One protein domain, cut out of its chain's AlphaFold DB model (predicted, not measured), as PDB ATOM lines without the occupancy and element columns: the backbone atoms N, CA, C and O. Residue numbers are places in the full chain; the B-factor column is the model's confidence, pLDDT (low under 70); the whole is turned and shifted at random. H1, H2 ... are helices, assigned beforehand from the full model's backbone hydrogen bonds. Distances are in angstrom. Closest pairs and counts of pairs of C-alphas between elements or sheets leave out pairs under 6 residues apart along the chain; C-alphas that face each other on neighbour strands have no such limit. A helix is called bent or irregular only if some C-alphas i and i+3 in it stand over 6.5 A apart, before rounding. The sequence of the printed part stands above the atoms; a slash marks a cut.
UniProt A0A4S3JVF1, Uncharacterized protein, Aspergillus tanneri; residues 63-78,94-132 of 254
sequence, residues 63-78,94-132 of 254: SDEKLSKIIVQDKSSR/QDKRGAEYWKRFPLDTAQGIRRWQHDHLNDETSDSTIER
ATOM      1  N   SER A  63      20.788-119.645  31.224       92.06
ATOM      2  CA  SER A  63      19.713-118.657  31.423       92.06
ATOM      3  C   SER A  63      18.705-119.084  32.504       92.06
ATOM      4  O   SER A  63      18.594-120.266  32.843       92.06
ATOM      5  N   ASP A  64      17.942-118.135  33.047       89.69
ATOM      6  CA  ASP A  64      17.048-118.357  34.195       89.69
ATOM      7  C   ASP A  64      15.909-119.346  33.887       89.69
ATOM      8  O   ASP A  64      15.482-120.101  34.763       89.69
ATOM      9  N   GLU A  65      15.464-119.426  32.630       90.44
ATOM     10  CA  GLU A  65      14.434-120.366  32.165       90.44
ATOM     11  C   GLU A  65      14.976-121.796  32.049       90.44
ATOM     12  O   GLU A  65      14.215-122.755  32.164       90.44
ATOM     13  N   LYS A  66      16.287-121.961  31.822       90.00
ATOM     14  CA  LYS A  66      16.963-123.267  31.889       90.00
ATOM     15  C   LYS A  66      17.187-123.662  33.350       90.00
ATOM     16  O   LYS A  66      16.831-124.769  33.746       90.00
ATOM     17  N   LEU A  67      17.718-122.737  34.153       90.25
ATOM     18  CA  LEU A  67      18.034-122.946  35.567       90.25
ATOM     19  C   LEU A  67      16.788-123.340  36.380       90.25
ATOM     20  O   LEU A  67      16.804-124.328  37.110       90.25
ATOM     21  N   SER A  68      15.677-122.622  36.198       89.06
ATOM     22  CA  SER A  68      14.393-122.935  36.844       89.06
ATOM     23  C   SER A  68      13.815-124.292  36.421       89.06
ATOM     24  O   SER A  68      13.354-125.034  37.287       89.06
ATOM     25  N   LYS A  69      13.892-124.666  35.133       89.50
ATOM     26  CA  LYS A  69      13.456-125.993  34.654       89.50
ATOM     27  C   LYS A  69      14.244-127.126  35.309       89.50
ATOM     28  O   LYS A  69      13.625-128.056  35.818       89.50
ATOM     29  N   ILE A  70      15.574-127.019  35.360       88.25
ATOM     30  CA  ILE A  70      16.450-128.027  35.983       88.25
ATOM     31  C   ILE A  70      16.095-128.213  37.468       88.25
ATOM     32  O   ILE A  70      15.939-129.340  37.928       88.25
ATOM     33  N   ILE A  71      15.885-127.117  38.206       86.31
ATOM     34  CA  ILE A  71      15.528-127.149  39.635       86.31
ATOM     35  C   ILE A  71      14.145-127.779  39.873       86.31
ATOM     36  O   ILE A  71      13.970-128.554  40.814       86.31
ATOM     37  N   VAL A  72      13.148-127.459  39.043       84.75
ATOM     38  CA  VAL A  72      11.804-128.058  39.149       84.75
ATOM     39  C   VAL A  72      11.842-129.549  38.797       84.75
ATOM     40  O   VAL A  72      11.201-130.352  39.476       84.75
ATOM     41  N   GLN A  73      12.639-129.936  37.797       79.50
ATOM     42  CA  GLN A  73      12.840-131.331  37.412       79.50
ATOM     43  C   GLN A  73      13.512-132.140  38.535       79.50
ATOM     44  O   GLN A  73      12.980-133.179  38.925       79.50
ATOM     45  N   ASP A  74      14.596-131.631  39.127       73.94
ATOM     46  CA  ASP A  74      15.269-132.236  40.286       73.94
ATOM     47  C   ASP A  74      14.303-132.420  41.473       73.94
ATOM     48  O   ASP A  74      14.156-133.529  41.995       73.94
ATOM     49  N   LYS A  75      13.533-131.377  41.822       72.88
ATOM     50  CA  LYS A  75      12.478-131.463  42.847       72.88
ATOM     51  C   LYS A  75      11.450-132.559  42.526       72.88
ATOM     52  O   LYS A  75      11.104-133.324  43.423       72.88
ATOM     53  N   SER A  76      11.018-132.694  41.268       65.06
ATOM     54  CA  SER A  76      10.054-133.732  40.862       65.06
ATOM     55  C   SER A  76      10.618-135.159  40.962       65.06
ATOM     56  O   SER A  76       9.930-136.059  41.442       65.06
ATOM     57  N   SER A  77      11.897-135.363  40.621       60.16
ATOM     58  CA  SER A  77      12.561-136.664  40.782       60.16
ATOM     59  C   SER A  77      12.748-137.064  42.252       60.16
ATOM     60  O   SER A  77      12.686-138.248  42.580       60.16
ATOM     61  N   ARG A  78      12.887-136.089  43.162       62.62
ATOM     62  CA  ARG A  78      12.991-136.337  44.611       62.62
ATOM     63  C   ARG A  78      11.641-136.568  45.294       62.62
ATOM     64  O   ARG A  78      11.605-137.190  46.346       62.62
ATOM     65  N   GLN A  94      33.863-121.428  58.040       50.09
ATOM     66  CA  GLN A  94      34.218-120.678  56.830       50.09
ATOM     67  C   GLN A  94      34.428-119.239  57.313       50.09
ATOM     68  O   GLN A  94      33.463-118.495  57.490       50.09
ATOM     69  N   ASP A  95      35.676-118.861  57.600       45.31
ATOM     70  CA  ASP A  95      35.998-117.721  58.484       45.31
ATOM     71  C   ASP A  95      35.781-116.318  57.863       45.31
ATOM     72  O   ASP A  95      36.114-115.305  58.475       45.31
ATOM     73  N   LYS A  96      35.142-116.241  56.684       58.34
ATOM     74  CA  LYS A  96      34.512-115.022  56.132       58.34
ATOM     75  C   LYS A  96      32.973-115.127  55.997       58.34
ATOM     76  O   LYS A  96      32.291-114.106  56.021       58.34
ATOM     77  N   ARG A  97      32.400-116.333  55.831       65.94
ATOM     78  CA  ARG A  97      31.011-116.577  55.361       65.94
ATOM     79  C   ARG A  97      30.368-117.785  56.072       65.94
ATOM     80  O   ARG A  97      30.145-118.835  55.482       65.94
ATOM     81  N   GLY A  98      30.083-117.648  57.370       70.50
ATOM     82  CA  GLY A  98      29.482-118.717  58.191       70.50
ATOM     83  C   GLY A  98      28.052-119.118  57.779       70.50
ATOM     84  O   GLY A  98      27.446-118.498  56.915       70.50
ATOM     85  N   ALA A  99      27.460-120.126  58.433       74.94
ATOM     86  CA  ALA A  99      26.179-120.736  58.027       74.94
ATOM     87  C   ALA A  99      24.982-119.769  57.834       74.94
ATOM     88  O   ALA A  99      24.067-120.071  57.069       74.94
ATOM     89  N   GLU A 100      24.983-118.599  58.480       77.44
ATOM     90  CA  GLU A 100      23.971-117.547  58.277       77.44
ATOM     91  C   GLU A 100      24.078-116.833  56.915       77.44
ATOM     92  O   GLU A 100      23.109-116.217  56.477       77.44
ATOM     93  N   TYR A 101      25.225-116.922  56.233       83.06
ATOM     94  CA  TYR A 101      25.413-116.471  54.850       83.06
ATOM     95  C   TYR A 101      24.601-117.345  53.890       83.06
ATOM     96  O   TYR A 101      23.725-116.848  53.187       83.06
ATOM     97  N   TRP A 102      24.806-118.663  53.943       81.00
ATOM     98  CA  TRP A 102      24.146-119.637  53.067       81.00
ATOM     99  C   TRP A 102      22.612-119.631  53.184       81.00
ATOM    100  O   TRP A 102      21.917-119.884  52.204       81.00
ATOM    101  N   LYS A 103      22.053-119.241  54.341       84.31
ATOM    102  CA  LYS A 103      20.599-119.028  54.501       84.31
ATOM    103  C   LYS A 103      20.039-117.854  53.684       84.31
ATOM    104  O   LYS A 103      18.847-117.846  53.397       84.31
ATOM    105  N   ARG A 104      20.859-116.855  53.335       86.25
ATOM    106  CA  ARG A 104      20.439-115.682  52.536       86.25
ATOM    107  C   ARG A 104      20.296-116.021  51.053       86.25
ATOM    108  O   ARG A 104      19.530-115.361  50.352       86.25
ATOM    109  N   PHE A 105      21.001-117.056  50.599       87.88
ATOM    110  CA  PHE A 105      21.084-117.452  49.198       87.88
ATOM    111  C   PHE A 105      20.749-118.945  49.012       87.88
ATOM    112  O   PHE A 105      21.632-119.758  48.733       87.88
ATOM    113  N   PRO A 106      19.477-119.346  49.186       86.44
ATOM    114  CA  PRO A 106      19.086-120.742  49.047       86.44
ATOM    115  C   PRO A 106      19.210-121.198  47.586       86.44
ATOM    116  O   PRO A 106      18.640-120.596  46.679       86.44
ATOM    117  N   LEU A 107      19.925-122.302  47.356       86.56
ATOM    118  CA  LEU A 107      20.168-122.860  46.016       86.56
ATOM    119  C   LEU A 107      18.954-123.618  45.433       86.56
ATOM    120  O   LEU A 107      19.055-124.275  44.403       86.56
ATOM    121  N   ASP A 108      17.793-123.537  46.084       84.31
ATOM    122  CA  ASP A 108      16.557-124.221  45.691       84.31
ATOM    123  C   ASP A 108      15.698-123.407  44.698       84.31
ATOM    124  O   ASP A 108      14.628-123.855  44.273       84.31
ATOM    125  N   THR A 109      16.139-122.197  44.357       87.44
ATOM    126  CA  THR A 109      15.452-121.247  43.480       87.44
ATOM    127  C   THR A 109      16.460-120.570  42.557       87.44
ATOM    128  O   THR A 109      17.528-120.144  42.997       87.44
ATOM    129  N   ALA A 110      16.108-120.394  41.277       89.94
ATOM    130  CA  ALA A 110      16.970-119.713  40.303       89.94
ATOM    131  C   ALA A 110      17.385-118.305  40.788       89.94
ATOM    132  O   ALA A 110      18.557-117.945  40.734       89.94
ATOM    133  N   GLN A 111      16.450-117.557  41.387       89.62
ATOM    134  CA  GLN A 111      16.712-116.243  41.987       89.62
ATOM    135  C   GLN A 111      17.642-116.304  43.218       89.62
ATOM    136  O   GLN A 111      18.350-115.340  43.505       89.62
ATOM    137  N   GLY A 112      17.646-117.397  43.988       89.62
ATOM    138  CA  GLY A 112      18.607-117.607  45.076       89.62
ATOM    139  C   GLY A 112      20.026-117.797  44.543       89.62
ATOM    140  O   GLY A 112      20.929-117.063  44.943       89.62
ATOM    141  N   ILE A 113      20.184-118.681  43.552       91.19
ATOM    142  CA  ILE A 113      21.454-118.938  42.854       91.19
ATOM    143  C   ILE A 113      21.993-117.666  42.180       91.19
ATOM    144  O   ILE A 113      23.169-117.349  42.328       91.19
ATOM    145  N   ARG A 114      21.145-116.882  41.497       93.19
ATOM    146  CA  ARG A 114      21.556-115.611  40.868       93.19
ATOM    147  C   ARG A 114      22.055-114.573  41.864       93.19
ATOM    148  O   ARG A 114      23.044-113.897  41.597       93.19
ATOM    149  N   ARG A 115      21.399-114.453  43.021       91.38
ATOM    150  CA  ARG A 115      21.842-113.536  44.083       91.38
ATOM    151  C   ARG A 115      23.184-113.975  44.679       91.38
ATOM    152  O   ARG A 115      24.012-113.110  44.933       91.38
ATOM    153  N   TRP A 116      23.419-115.282  44.829       91.69
ATOM    154  CA  TRP A 116      24.718-115.830  45.244       91.69
ATOM    155  C   TRP A 116      25.824-115.555  44.215       91.69
ATOM    156  O   TRP A 116      26.870-115.020  44.569       91.69
ATOM    157  N   GLN A 117      25.564-115.846  42.935       91.81
ATOM    158  CA  GLN A 117      26.502-115.592  41.837       91.81
ATOM    159  C   GLN A 117      26.917-114.115  41.784       91.81
ATOM    160  O   GLN A 117      28.098-113.806  41.651       91.81
ATOM    161  N   HIS A 118      25.958-113.196  41.937       90.56
ATOM    162  CA  HIS A 118      26.240-111.765  41.994       90.56
ATOM    163  C   HIS A 118      27.057-111.382  43.242       90.56
ATOM    164  O   HIS A 118      28.002-110.609  43.130       90.56
ATOM    165  N   ASP A 119      26.744-111.927  44.421       89.62
ATOM    166  CA  ASP A 119      27.492-111.662  45.660       89.62
ATOM    167  C   ASP A 119      28.969-112.107  45.559       89.62
ATOM    168  O   ASP A 119      29.854-111.344  45.938       89.62
ATOM    169  N   HIS A 120      29.247-113.267  44.949       85.62
ATOM    170  CA  HIS A 120      30.618-113.737  44.694       85.62
ATOM    171  C   HIS A 120      31.390-112.845  43.708       85.62
ATOM    172  O   HIS A 120      32.529-112.479  43.990       85.62
ATOM    173  N   LEU A 121      30.771-112.434  42.595       84.12
ATOM    174  CA  LEU A 121      31.420-111.553  41.609       84.12
ATOM    175  C   LEU A 121      31.811-110.184  42.202       84.12
ATOM    176  O   LEU A 121      32.812-109.603  41.789       84.12
ATOM    177  N   ASN A 122      31.061-109.684  43.191       81.00
ATOM    178  CA  ASN A 122      31.397-108.446  43.902       81.00
ATOM    179  C   ASN A 122      32.537-108.626  44.936       81.00
ATOM    180  O   ASN A 122      33.233-107.656  45.263       81.00
ATOM    181  N   ASP A 123      32.770-109.846  45.437       72.75
ATOM    182  CA  ASP A 123      33.860-110.157  46.378       72.75
ATOM    183  C   ASP A 123      35.227-110.180  45.671       72.75
ATOM    184  O   ASP A 123      36.190-109.586  46.160       72.75
ATOM    185  N   GLU A 124      35.306-110.765  44.469       61.00
ATOM    186  CA  GLU A 124      36.539-110.801  43.659       61.00
ATOM    187  C   GLU A 124      37.024-109.385  43.268       61.00
ATOM    188  O   GLU A 124      38.224-109.081  43.308       61.00
ATOM    189  N   THR A 125      36.095-108.466  42.977       57.88
ATOM    190  CA  THR A 125      36.409-107.037  42.769       57.88
ATOM    191  C   THR A 125      36.819-106.295  44.047       57.88
ATOM    192  O   THR A 125      37.400-105.213  43.966       57.88
ATOM    193  N   SER A 126      36.545-106.859  45.227       53.78
ATOM    194  CA  SER A 126      36.875-106.247  46.519       53.78
ATOM    195  C   SER A 126      38.274-106.645  47.009       53.78
ATOM    196  O   SER A 126      39.078-105.762  47.320       53.78
ATOM    197  N   ASP A 127      38.616-107.942  47.018       50.91
ATOM    198  CA  ASP A 127      39.926-108.428  47.513       50.91
ATOM    199  C   ASP A 127      41.096-107.862  46.670       50.91
ATOM    200  O   ASP A 127      42.142-107.473  47.199       50.91
ATOM    201  N   SER A 128      40.880-107.677  45.361       49.47
ATOM    202  CA  SER A 128      41.848-107.080  44.423       49.47
ATOM    203  C   SER A 128      42.191-105.600  44.687       49.47
ATOM    204  O   SER A 128      43.203-105.102  44.184       49.47
ATOM    205  N   THR A 129      41.412-104.895  45.518       46.66
ATOM    206  CA  THR A 129      41.716-103.516  45.952       46.66
ATOM    207  C   THR A 129      42.591-103.478  47.215       46.66
ATOM    208  O   THR A 129      43.447-102.598  47.346       46.66
ATOM    209  N   ILE A 130      42.429-104.441  48.128       52.84
ATOM    210  CA  ILE A 130      43.057-104.426  49.464       52.84
ATOM    211  C   ILE A 130      44.567-104.711  49.381       52.84
ATOM    212  O   ILE A 130      45.365-103.998  49.998       52.84
ATOM    213  N   GLU A 131      44.980-105.672  48.547       48.03
ATOM    214  CA  GLU A 131      46.398-105.964  48.259       48.03
ATOM    215  C   GLU A 131      47.172-104.709  47.803       48.03
ATOM    216  O   GLU A 131      48.281-104.430  48.271       48.03
ATOM    217  N   ARG A 132      46.559-103.886  46.939       45.69
ATOM    218  CA  ARG A 132      47.197-102.688  46.365       45.69
ATOM    219  C   ARG A 132      47.438-101.561  47.368       45.69
ATOM    220  O   ARG A 132      48.405-100.819  47.193       45.69
TER     221      ARG A 132
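This is residues 63 to 78 and 94 to 132 of the 254 residues of an uncharacterized protein of Aspergillus tanneri (UniProt A0A4S3JVF1). A loose, open arrangement of two longer helices, H1 and H3, which meet in a wide corner where the first residue of H3, Ala 110, comes beside Ser 68 of H1, with a short helix, H2, set off from both and joined to the beginning of H3 by the loop of residues 103 to 109. H3 is the long arm, and its residues 120 to 132 stick out free of the rest. The printed part has 55 residues with three named helices, in the order H1, H2, H3, and no named strand; the class is all helix. The whole is loose, with a radius of gyration of the C-alphas of 14.6 A, and flat, spanning 48 by 25 by 13 A.

The printed part begins at Ser 63, and H1 follows as residues 64 to 78, from C-alpha 64 at (17.048, -118.357, 34.195) over 21.2 A to C-alpha 78. After the cut, residues 94 to 98 come before H2, residues 99 to 102, whose C-alpha 99 is at (26.179, -120.736, 58.027). H3, residues 110 to 132, is the longest helix by residues, 35.2 A from first to last C-alpha, and ends with C-alpha 132 at (47.197, -102.688, 46.365). H3 is neither bent nor irregular, but only just: C-alphas 128 and 131 are 6.1 A apart.

H1 and H3 touch, with 4 pairs of C-alphas within 8 A, and H3 does so with residue 110 alone. Their closest C-alphas are those of Ser 68 and Ala 110, 5.4 A apart. Their lines stand at a steep tilt of 61 degrees, and they run opposite ways. Their centres are 24.8 A apart. H2 touches no helix: it is apart from H1 and apart from H3. O i to N i+4 pairs are within hydrogen-bond range in 10 of 11 cases in H1 and 13 of 19 in H3, while H2, with four residues, is too short for such a pair and its one O i to N i+3 pair is not within range.

The two C-alphas farthest apart are those of Ser 77 and Arg 132, at 48.8 A. Residues 94 to 100 and residues 120 to 132, the latter belonging to H3, stand free; without them the body has 35 residues and spans 28 by 21 by 8 A. Residues 79 to 93 are cut out, and C-alphas 78 and 94 are 29.1 A apart across the cut. The link from H1 to H2 runs across that cut, and the link from H2 to H3, with 7 residues between them, is short. The mean pLDDT of the printed part is 76.6, and it is under 70 at residues 76 to 78, 94 to 97 and 124 to 132.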